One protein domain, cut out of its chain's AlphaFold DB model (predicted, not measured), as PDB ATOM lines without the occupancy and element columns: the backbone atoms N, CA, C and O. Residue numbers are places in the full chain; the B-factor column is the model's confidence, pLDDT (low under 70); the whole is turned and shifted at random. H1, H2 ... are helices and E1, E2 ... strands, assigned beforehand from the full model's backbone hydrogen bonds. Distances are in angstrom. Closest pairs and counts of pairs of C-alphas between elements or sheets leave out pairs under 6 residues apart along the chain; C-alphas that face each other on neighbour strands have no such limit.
ATOM      1  N   VAL A  25      63.450 -60.532  81.780       95.94
ATOM      2  CA  VAL A  25      64.602 -59.686  82.106       95.94
ATOM      3  C   VAL A  25      64.173 -58.243  81.896       95.94
ATOM      4  O   VAL A  25      63.574 -57.922  80.868       95.94
ATOM      5  N   ALA A  26      64.464 -57.369  82.854       95.56
ATOM      6  CA  ALA A  26      64.130 -55.955  82.767       95.56
ATOM      7  C   ALA A  26      65.336 -55.093  83.125       95.56
ATOM      8  O   ALA A  26      66.106 -55.422  84.027       95.56
ATOM      9  N   PHE A  27      65.454 -53.965  82.437       95.81
ATOM     10  CA  PHE A  27      66.490 -52.971  82.669       95.81
ATOM     11  C   PHE A  27      65.838 -51.635  83.004       95.81
ATOM     12  O   PHE A  27      64.901 -51.198  82.335       95.81
ATOM     13  N   SER A  28      66.337 -50.944  84.027       94.81
ATOM     14  CA  SER A  28      66.018 -49.524  84.209       94.81
ATOM     15  C   SER A  28      66.632 -48.688  83.088       94.81
ATOM     16  O   SER A  28      67.615 -49.106  82.495       94.81
ATOM     17  N   ALA A  29      66.104 -47.490  82.828       94.62
ATOM     18  CA  ALA A  29      66.787 -46.498  81.996       94.62
ATOM     19  C   ALA A  29      68.275 -46.356  82.370       94.62
ATOM     20  O   ALA A  29      68.598 -45.977  83.497       94.62
ATOM     21  N   PHE A  30      69.152 -46.661  81.415       96.25
ATOM     22  CA  PHE A  30      70.603 -46.548  81.566       96.25
ATOM     23  C   PHE A  30      71.289 -46.025  80.301       96.25
ATOM     24  O   PHE A  30      72.287 -45.331  80.414       96.25
ATOM     25  N   LEU A  31      70.722 -46.255  79.113       96.50
ATOM     26  CA  LEU A  31      71.204 -45.712  77.838       96.50
ATOM     27  C   LEU A  31      70.218 -44.724  77.211       96.50
ATOM     28  O   LEU A  31      69.009 -44.787  77.457       96.50
ATOM     29  N   ARG A  32      70.760 -43.862  76.345       93.31
ATOM     30  CA  ARG A  32      70.001 -42.985  75.442       93.31
ATOM     31  C   ARG A  32      69.445 -43.782  74.256       93.31
ATOM     32  O   ARG A  32      69.990 -44.828  73.900       93.31
ATOM     33  N   SER A  33      68.384 -43.275  73.634       89.94
ATOM     34  CA  SER A  33      67.699 -43.921  72.505       89.94
ATOM     35  C   SER A  33      68.579 -44.111  71.270       89.94
ATOM     36  O   SER A  33      68.345 -45.038  70.501       89.94
ATOM     37  N   GLU A  34      69.579 -43.252  71.079       93.25
ATOM     38  CA  GLU A  34      70.442 -43.237  69.894       93.25
ATOM     39  C   GLU A  34      71.560 -44.286  69.957       93.25
ATOM     40  O   GLU A  34      72.121 -44.639  68.922       93.25
ATOM     41  N   HIS A  35      71.879 -44.796  71.150       94.88
ATOM     42  CA  HIS A  35      72.888 -45.838  71.315       94.88
ATOM     43  C   HIS A  35      72.410 -47.124  70.630       94.88
ATOM     44  O   HIS A  35      71.239 -47.493  70.739       94.88
ATOM     45  N   ARG A  36      73.311 -47.885  69.996       95.19
ATOM     46  CA  ARG A  36      72.995 -49.196  69.392       95.19
ATOM     47  C   ARG A  36      72.260 -50.154  70.337       95.19
ATOM     48  O   ARG A  36      71.414 -50.931  69.897       95.19
ATOM     49  N   LEU A  37      72.577 -50.109  71.632       95.94
ATOM     50  CA  LEU A  37      71.944 -50.922  72.676       95.94
ATOM     51  C   LEU A  37      70.779 -50.197  73.370       95.94
ATOM     52  O   LEU A  37      70.175 -50.747  74.287       95.94
ATOM     53  N   GLY A  38      70.411 -48.996  72.918       95.06
ATOM     54  CA  GLY A  38      69.362 -48.158  73.501       95.06
ATOM     55  C   GLY A  38      68.009 -48.862  73.604       95.06
ATOM     56  O   GLY A  38      67.287 -48.645  74.570       95.06
ATOM     57  N   ARG A  39      67.705 -49.802  72.695       95.00
ATOM     58  CA  ARG A  39      66.483 -50.629  72.757       95.00
ATOM     59  C   ARG A  39      66.379 -51.513  74.005       95.00
ATOM     60  O   ARG A  39      65.287 -51.983  74.297       95.00
ATOM     61  N   PHE A  40      67.495 -51.780  74.687       96.19
ATOM     62  CA  PHE A  40      67.539 -52.527  75.948       96.19
ATOM     63  C   PHE A  40      67.332 -51.629  77.172       96.19
ATOM     64  O   PHE A  40      67.090 -52.144  78.255       96.19
ATOM     65  N   SER A  41      67.404 -50.304  77.013       96.00
ATOM     66  CA  SER A  41      67.225 -49.328  78.088       96.00
ATOM     67  C   SER A  41      65.751 -49.116  78.412       96.00
ATOM     68  O   SER A  41      64.931 -48.975  77.510       96.00
ATOM     69  N   ASP A  42      65.432 -49.057  79.707       95.38
ATOM     70  CA  ASP A  42      64.072 -48.822  80.214       95.38
ATOM     71  C   ASP A  42      63.013 -49.778  79.632       95.38
ATOM     72  O   ASP A  42      61.883 -49.392  79.340       95.38
ATOM     73  N   ALA A  43      63.389 -51.047  79.462       94.88
ATOM     74  CA  ALA A  43      62.585 -52.048  78.775       94.88
ATOM     75  C   ALA A  43      62.558 -53.389  79.521       94.88
ATOM     76  O   ALA A  43      63.450 -53.711  80.311       94.88
ATOM     77  N   ALA A  44      61.524 -54.184  79.236       96.25
ATOM     78  CA  ALA A  44      61.377 -55.559  79.699       96.25
ATOM     79  C   ALA A  44      61.272 -56.515  78.505       96.25
ATOM     80  O   ALA A  44      60.699 -56.185  77.466       96.25
ATOM     81  N   PHE A  45      61.816 -57.714  78.670       96.75
ATOM     82  CA  PHE A  45      61.940 -58.730  77.635       96.75
ATOM     83  C   PHE A  45      61.507 -60.077  78.189       96.75
ATOM     84  O   PHE A  45      61.800 -60.383  79.343       96.75
ATOM     85  N   HIS A  46      60.921 -60.928  77.346       97.94
ATOM     86  CA  HIS A  46      60.924 -62.359  77.643       97.94
ATOM     87  C   HIS A  46      62.374 -62.820  77.811       97.94
ATOM     88  O   HIS A  46      63.220 -62.498  76.969       97.94
ATOM     89  N   GLU A  47      62.652 -63.608  78.846       97.38
ATOM     90  CA  GLU A  47      63.998 -64.121  79.103       97.38
ATOM     91  C   GLU A  47      64.537 -64.884  77.885       97.38
ATOM     92  O   GLU A  47      65.661 -64.647  77.445       97.38
ATOM     93  N   SER A  48      63.705 -65.716  77.254       97.81
ATOM     94  CA  SER A  48      64.071 -66.464  76.044       97.81
ATOM     95  C   SER A  48      64.462 -65.559  74.873       97.81
ATOM     96  O   SER A  48      65.439 -65.831  74.178       97.81
ATOM     97  N   CYS A  49      63.735 -64.455  74.669       98.00
ATOM     98  CA  CYS A  49      64.034 -63.487  73.616       98.00
ATOM     99  C   CYS A  49      65.347 -62.759  73.900       98.00
ATOM    100  O   CYS A  49      66.163 -62.591  72.997       98.00
ATOM    101  N   PHE A  50      65.564 -62.359  75.155       98.00
ATOM    102  CA  PHE A  50      66.791 -61.693  75.571       98.00
ATOM    103  C   PHE A  50      68.017 -62.596  75.396       98.00
ATOM    104  O   PHE A  50      68.994 -62.190  74.771       98.00
ATOM    105  N   ARG A  51      67.947 -63.847  75.869       97.38
ATOM    106  CA  ARG A  51      69.045 -64.823  75.773       97.38
ATOM    107  C   ARG A  51      69.356 -65.237  74.332       97.38
ATOM    108  O   ARG A  51      70.495 -65.581  74.040       97.38
ATOM    109  N   ALA A  52      68.373 -65.183  73.432       97.06
ATOM    110  CA  ALA A  52      68.574 -65.437  72.006       97.06
ATOM    111  C   ALA A  52      69.125 -64.223  71.229       97.06
ATOM    112  O   ALA A  52      69.543 -64.376  70.081       97.06
ATOM    113  N   SER A  53      69.116 -63.018  71.813       95.38
ATOM    114  CA  SER A  53      69.601 -61.808  71.144       95.38
ATOM    115  C   SER A  53      71.132 -61.807  71.071       95.38
ATOM    116  O   SER A  53      71.779 -61.905  72.115       95.38
ATOM    117  N   PRO A  54      71.731 -61.600  69.881       93.75
ATOM    118  CA  PRO A  54      73.185 -61.476  69.738       93.75
ATOM    119  C   PRO A  54      73.792 -60.378  70.621       93.75
ATOM    120  O   PRO A  54      74.902 -60.513  71.124       93.75
ATOM    121  N   GLU A  55      73.048 -59.294  70.828       95.25
ATOM    122  CA  GLU A  55      73.465 -58.124  71.597       95.25
ATOM    123  C   GLU A  55      73.054 -58.191  73.076       95.25
ATOM    124  O   GLU A  55      73.444 -57.321  73.854       95.25
ATOM    125  N   GLY A  56      72.286 -59.209  73.485       95.38
ATOM    126  CA  GLY A  56      71.758 -59.325  74.849       95.38
ATOM    127  C   GLY A  56      72.869 -59.386  75.898       95.38
ATOM    128  O   GLY A  56      72.848 -58.636  76.869       95.38
ATOM    129  N   ALA A  57      73.902 -60.197  75.654       95.44
ATOM    130  CA  ALA A  57      75.056 -60.296  76.551       95.44
ATOM    131  C   ALA A  57      75.832 -58.969  76.677       95.44
ATOM    132  O   ALA A  57      76.348 -58.650  77.745       95.44
ATOM    133  N   GLU A  58      75.899 -58.173  75.604       95.56
ATOM    134  CA  GLU A  58      76.551 -56.857  75.633       95.56
ATOM    135  C   GLU A  58      75.744 -55.853  76.460       95.56
ATOM    136  O   GLU A  58      76.318 -55.106  77.250       95.56
ATOM    137  N   ALA A  59      74.415 -55.868  76.317       96.75
ATOM    138  CA  ALA A  59      73.525 -55.041  77.124       96.75
ATOM    139  C   ALA A  59      73.589 -55.419  78.614       96.75
ATOM    140  O   ALA A  59      73.657 -54.527  79.456       96.75
ATOM    141  N   GLU A  60      73.628 -56.717  78.941       97.25
ATOM    142  CA  GLU A  60      73.764 -57.207  80.324       97.25
ATOM    143  C   GLU A  60      75.080 -56.740  80.958       97.25
ATOM    144  O   GLU A  60      75.080 -56.229  82.077       97.25
ATOM    145  N   ALA A  61      76.192 -56.850  80.224       96.94
ATOM    146  CA  ALA A  61      77.498 -56.397  80.694       96.94
ATOM    147  C   ALA A  61      77.531 -54.879  80.929       96.94
ATOM    148  O   ALA A  61      77.984 -54.422  81.977       96.94
ATOM    149  N   LEU A  62      77.002 -54.089  79.992       97.44
ATOM    150  CA  LEU A  62      76.966 -52.631  80.125       97.44
ATOM    151  C   LEU A  62      76.041 -52.178  81.267       97.44
ATOM    152  O   LEU A  62      76.340 -51.213  81.970       97.44
ATOM    153  N   TYR A  63      74.944 -52.899  81.497       97.81
ATOM    154  CA  TYR A  63      74.064 -52.657  82.636       97.81
ATOM    155  C   TYR A  63      74.721 -53.004  83.977       97.81
ATOM    156  O   TYR A  63      74.495 -52.313  84.971       97.81
ATOM    157  N   ALA A  64      75.559 -54.041  84.024       97.81
ATOM    158  CA  ALA A  64      76.325 -54.376  85.222       97.81
ATOM    159  C   ALA A  64      77.302 -53.250  85.609       97.81
ATOM    160  O   ALA A  64      77.368 -52.891  86.784       97.81
ATOM    161  N   GLU A  65      77.983 -52.636  84.634       97.88
ATOM    162  CA  GLU A  65      78.836 -51.454  84.859       97.88
ATOM    163  C   GLU A  65      78.025 -50.265  85.394       97.88
ATOM    164  O   GLU A  65      78.419 -49.613  86.363       97.88
ATOM    165  N   TRP A  66      76.848 -50.012  84.810       97.56
ATOM    166  CA  TRP A  66      75.932 -48.977  85.290       97.56
ATOM    167  C   TRP A  66      75.536 -49.209  86.756       97.56
ATOM    168  O   TRP A  66      75.675 -48.307  87.583       97.56
ATOM    169  N   ASN A  67      75.105 -50.426  87.105       97.44
ATOM    170  CA  ASN A  67      74.742 -50.775  88.481       97.44
ATOM    171  C   ASN A  67      75.922 -50.620  89.439       97.44
ATOM    172  O   ASN A  67      75.749 -50.039  90.504       97.44
ATOM    173  N   ALA A  68      77.124 -51.057  89.054       97.94
ATOM    174  CA  ALA A  68      78.313 -50.926  89.889       97.94
ATOM    175  C   ALA A  68      78.621 -49.457  90.234       97.94
ATOM    176  O   ALA A  68      78.948 -49.142  91.381       97.94
ATOM    177  N   ILE A  69      78.453 -48.542  89.270       97.44
ATOM    178  CA  ILE A  69      78.577 -47.100  89.511       97.44
ATOM    179  C   ILE A  69      77.506 -46.634  90.506       97.44
ATOM    180  O   ILE A  69      77.833 -45.962  91.482       97.44
ATOM    181  N   TRP A  70      76.236 -46.992  90.304       95.50
ATOM    182  CA  TRP A  70      75.140 -46.533  91.169       95.50
ATOM    183  C   TRP A  70      75.127 -47.156  92.567       95.50
ATOM    184  O   TRP A  70      74.718 -46.491  93.525       95.50
ATOM    185  N   ASP A  71      75.637 -48.372  92.718       96.62
ATOM    186  CA  ASP A  71      75.817 -49.040  94.005       96.62
ATOM    187  C   ASP A  71      76.920 -48.380  94.841       96.62
ATOM    188  O   ASP A  71      76.818 -48.327  96.070       96.62
ATOM    189  N   ALA A  72      77.921 -47.783  94.186       97.00
ATOM    190  CA  ALA A  72      78.974 -46.995  94.824       97.00
ATOM    191  C   ALA A  72      78.519 -45.584  95.256       97.00
ATOM    192  O   ALA A  72      79.333 -44.792  95.746       97.00
ATOM    193  N   ARG A  73      77.234 -45.240  95.092       97.19
ATOM    194  CA  ARG A  73      76.704 -43.926  95.474       97.19
ATOM    195  C   ARG A  73      76.870 -43.669  96.978       97.19
ATOM    196  O   ARG A  73      76.368 -44.462  97.785       97.19
ATOM    197  N   PRO A  74      77.467 -42.529  97.384       96.56
ATOM    198  CA  PRO A  74      77.601 -42.183  98.790       96.56
ATOM    199  C   PRO A  74      76.224 -42.028  99.445       96.56
ATOM    200  O   PRO A  74      75.300 -41.436  98.883       96.56
ATOM    201  N   ARG A  75      76.082 -42.578 100.655       96.62
ATOM    202  CA  ARG A  75      74.850 -42.520 101.451       96.62
ATOM    203  C   ARG A  75      75.038 -41.568 102.627       96.62
ATOM    204  O   ARG A  75      76.099 -41.552 103.239       96.62
ATOM    205  N   GLY A  76      74.000 -40.803 102.956       97.12
ATOM    206  CA  GLY A  76      74.015 -39.895 104.111       97.12
ATOM    207  C   GLY A  76      74.864 -38.631 103.936       97.12
ATOM    208  O   GLY A  76      75.155 -37.966 104.925       97.12
ATOM    209  N   VAL A  77      75.254 -38.292 102.704       97.38
ATOM    210  CA  VAL A  77      75.991 -37.057 102.393       97.38
ATOM    211  C   VAL A  77      75.039 -35.886 102.105       97.38
ATOM    212  O   VAL A  77      73.889 -36.117 101.716       97.38
ATOM    213  N   PRO A  78      75.484 -34.625 102.263       98.50
ATOM    214  CA  PRO A  78      74.702 -33.458 101.864       98.50
ATOM    215  C   PRO A  78      74.309 -33.494 100.382       98.50
ATOM    216  O   PRO A  78      75.050 -34.000  99.540       98.50
ATOM    217  N   TRP A  79      73.171 -32.881 100.042       96.31
ATOM    218  CA  TRP A  79      72.642 -32.871  98.669       96.31
ATOM    219  C   TRP A  79      73.662 -32.402  97.620       96.31
ATOM    220  O   TRP A  79      73.795 -33.029  96.576       96.31
ATOM    221  N   ALA A  80      74.424 -31.344  97.912       98.06
ATOM    222  CA  ALA A  80      75.433 -30.818  96.990       98.06
ATOM    223  C   ALA A  80      76.538 -31.842  96.662       98.06
ATOM    224  O   ALA A  80      77.015 -31.902  95.530       98.06
ATOM    225  N   GLU A  81      76.928 -32.671  97.634       97.88
ATOM    226  CA  GLU A  81      77.911 -33.737  97.431       97.88
ATOM    227  C   GLU A  81      77.312 -34.890  96.618       97.88
ATOM    228  O   GLU A  81      77.941 -35.366  95.672       97.88
ATOM    229  N   ALA A  82      76.068 -35.280  96.918       97.00
ATOM    230  CA  ALA A  82      75.335 -36.276  96.139       97.00
ATOM    231  C   ALA A  82      75.154 -35.843  94.671       97.00
ATOM    232  O   ALA A  82      75.335 -36.651  93.761       97.00
ATOM    233  N   GLU A  83      74.849 -34.567  94.425       97.31
ATOM    234  CA  GLU A  83      74.722 -34.007  93.077       97.31
ATOM    235  C   GLU A  83      76.070 -33.998  92.338       97.31
ATOM    236  O   GLU A  83      76.148 -34.415  91.179       97.31
ATOM    237  N   ALA A  84      77.144 -33.557  93.002       98.00
ATOM    238  CA  ALA A  84      78.486 -33.553  92.425       98.00
ATOM    239  C   ALA A  84      78.957 -34.970  92.071       98.00
ATOM    240  O   ALA A  84      79.548 -35.181  91.009       98.00
ATOM    241  N   TRP A  85      78.662 -35.944  92.935       97.94
ATOM    242  CA  TRP A  85      78.904 -37.353  92.658       97.94
ATOM    243  C   TRP A  85      78.080 -37.833  91.457       97.94
ATOM    244  O   TRP A  85      78.648 -38.417  90.541       97.94
ATOM    245  N   GLY A  86      76.783 -37.512  91.398       97.25
ATOM    246  CA  GLY A  86      75.902 -37.920  90.298       97.25
ATOM    247  C   GLY A  86      76.371 -37.411  88.933       97.25
ATOM    248  O   GLY A  86      76.366 -38.159  87.960       97.25
ATOM    249  N   LYS A  87      76.863 -36.167  88.859       97.88
ATOM    250  CA  LYS A  87      77.462 -35.617  87.628       97.88
ATOM    251  C   LYS A  87      78.696 -36.408  87.186       97.88
ATOM    252  O   LYS A  87      78.816 -36.723  86.007       97.88
ATOM    253  N   LYS A  88      79.588 -36.751  88.122       98.06
ATOM    254  CA  LYS A  88      80.790 -37.554  87.835       98.06
ATOM    255  C   LYS A  88      80.442 -38.984  87.423       98.06
ATOM    256  O   LYS A  88      81.020 -39.488  86.471       98.06
ATOM    257  N   ALA A  89      79.495 -39.609  88.119       97.38
ATOM    258  CA  ALA A  89      79.003 -40.949  87.825       97.38
ATOM    259  C   ALA A  89      78.400 -41.036  86.415       97.38
ATOM    260  O   ALA A  89      78.747 -41.936  85.657       97.38
ATOM    261  N   ASN A  90      77.563 -40.063  86.037       95.88
ATOM    262  CA  ASN A  90      76.993 -39.993  84.692       95.88
ATOM    263  C   ASN A  90      78.066 -39.781  83.620       95.88
ATOM    264  O   ASN A  90      78.040 -40.478  82.616       95.88
ATOM    265  N   ALA A  91      79.025 -38.873  83.838       97.38
ATOM    266  CA  ALA A  91      80.118 -38.651  82.888       97.38
ATOM    267  C   ALA A  91      80.970 -39.916  82.685       97.38
ATOM    268  O   ALA A  91      81.260 -40.288  81.554       97.38
ATOM    269  N   LEU A  92      81.307 -40.615  83.775       97.25
ATOM    270  CA  LEU A  92      82.024 -41.889  83.713       97.25
ATOM    271  C   LEU A  92      81.236 -42.940  82.924       97.25
ATOM    272  O   LEU A  92      81.805 -43.662  82.109       97.25
ATOM    273  N   PHE A  93      79.930 -43.046  83.169       97.38
ATOM    274  CA  PHE A  93      79.104 -44.009  82.458       97.38
ATOM    275  C   PHE A  93      78.938 -43.655  80.973       97.38
ATOM    276  O   PHE A  93      79.004 -44.557  80.140       97.38
ATOM    277  N   ASP A  94      78.792 -42.372  80.630       95.69
ATOM    278  CA  ASP A  94      78.745 -41.905  79.239       95.69
ATOM    279  C   ASP A  94      80.022 -42.335  78.481       95.69
ATOM    280  O   ASP A  94      79.919 -42.909  77.399       95.69
ATOM    281  N   GLU A  95      81.216 -42.200  79.075       96.31
ATOM    282  CA  GLU A  95      82.478 -42.676  78.471       96.31
ATOM    283  C   GLU A  95      82.504 -44.201  78.245       96.31
ATOM    284  O   GLU A  95      83.010 -44.697  77.231       96.31
ATOM    285  N   ILE A  96      81.965 -44.977  79.193       96.06
ATOM    286  CA  ILE A  96      81.877 -46.441  79.079       96.06
ATOM    287  C   ILE A  96      80.904 -46.831  77.961       96.06
ATOM    288  O   ILE A  96      81.220 -47.714  77.158       96.06
ATOM    289  N   ALA A  97      79.746 -46.172  77.902       95.25
ATOM    290  CA  ALA A  97      78.717 -46.409  76.901       95.25
ATOM    291  C   ALA A  97      79.216 -46.060  75.492       95.25
ATOM    292  O   ALA A  97      79.123 -46.886  74.589       95.25
ATOM    293  N   GLU A  98      79.856 -44.901  75.314       94.25
ATOM    294  CA  GLU A  98      80.457 -44.506  74.034       94.25
ATOM    295  C   GLU A  98      81.467 -45.546  73.536       94.25
ATOM    296  O   GLU A  98      81.429 -45.949  72.373       94.25
ATOM    297  N   ARG A  99      82.326 -46.065  74.422       93.62
ATOM    298  CA  ARG A  99      83.274 -47.133  74.072       93.62
ATOM    299  C   ARG A  99      82.577 -48.433  73.660       93.62
ATOM    300  O   ARG A  99      83.095 -49.141  72.798       93.62
ATOM    301  N   ALA A 100      81.440 -48.764  74.268       90.94
ATOM    302  CA  ALA A 100      80.645 -49.948  73.932       90.94
ATOM    303  C   ALA A 100      79.837 -49.792  72.626       90.94
ATOM    304  O   ALA A 100      79.435 -50.792  72.017       90.94
ATOM    305  N   ASP A 101      79.604 -48.553  72.190       89.31
ATOM    306  CA  ASP A 101      78.918 -48.238  70.937       89.31
ATOM    307  C   ASP A 101      79.851 -48.288  69.714       89.31
ATOM    308  O   ASP A 101      79.391 -48.452  68.582       89.31
ATOM    309  N   LEU A 102      81.171 -48.228  69.930       82.38
ATOM    310  CA  LEU A 102      82.157 -48.357  68.859       82.38
ATOM    311  C   LEU A 102      82.079 -49.738  68.175       82.38
ATOM    312  O   LEU A 102      81.899 -50.764  68.841       82.38
TER     313      LEU A 102
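What this domain is: This is residues 25 to 102 of the 110 residues of an uncharacterized protein of bacterium (UniProt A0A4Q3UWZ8). A long helical hairpin, H2 and H3, makes most of the length, and beside it lie a small hairpin of two short strands, E1 and E2, with E1 nearest to H2 at Phe 27 and Tyr 63, and the short helix H1, which follows E2 and comes near H2 at Gly 56. The hairpin's far tip, residues 75 to 81, sticks out free. The printed part has 78 residues, with two named strands and three named helices in the order E1, E2, H1, H2, H3 along the chain; it is mostly helix by class, and the two strands are antiparallel. It is elongated, 44 by 25 by 17 A, and only just loose, close to compact, with a radius of gyration of the C-alphas of 13.9 A.

Where its parts are: E1 is residues 25 to 27, from C-alpha 25 at (64.602, -59.686, 82.106), and E2 is residues 43 to 46. H1 is residues 47 to 52. H2, residues 56 to 71, is 22.1 A long. H3, residues 79 to 101, is 32.3 A long and ends with C-alpha 101 at (78.918, -48.238, 70.937).

How they stand to each other: E1 and E2 form an antiparallel hairpin at 171 degrees, with N 25 and O 45 at 2.9 A and N 45 and O 25 at 2.8 A, within hydrogen-bond range. The closest C-alphas of E1 and H1, those of Val 25 and Glu 47, are 5.4 A apart. H1 and H2 are close but not clearly touching, their closest C-alphas, Phe 50 and Gly 56, 5.5 A apart. H2 and H3 form a helical hairpin and touch, closest at the C-alphas of Ile 69 and Ala 89, 6.4 A. They run opposite ways at a shallow tilt of 19 degrees. E1 and H3 are apart. In H1, H2 and H3 every O i to N i+4 pair is within hydrogen-bond range.

The domain as a whole: The C-alphas farthest apart, those of Ala 52 and Pro 78, are 44.2 A apart. The printed part has no cut. The link from E1 to E2, residues 28 to 42, is long. The mean pLDDT of the printed part is 96.0, and no printed residue is under 70.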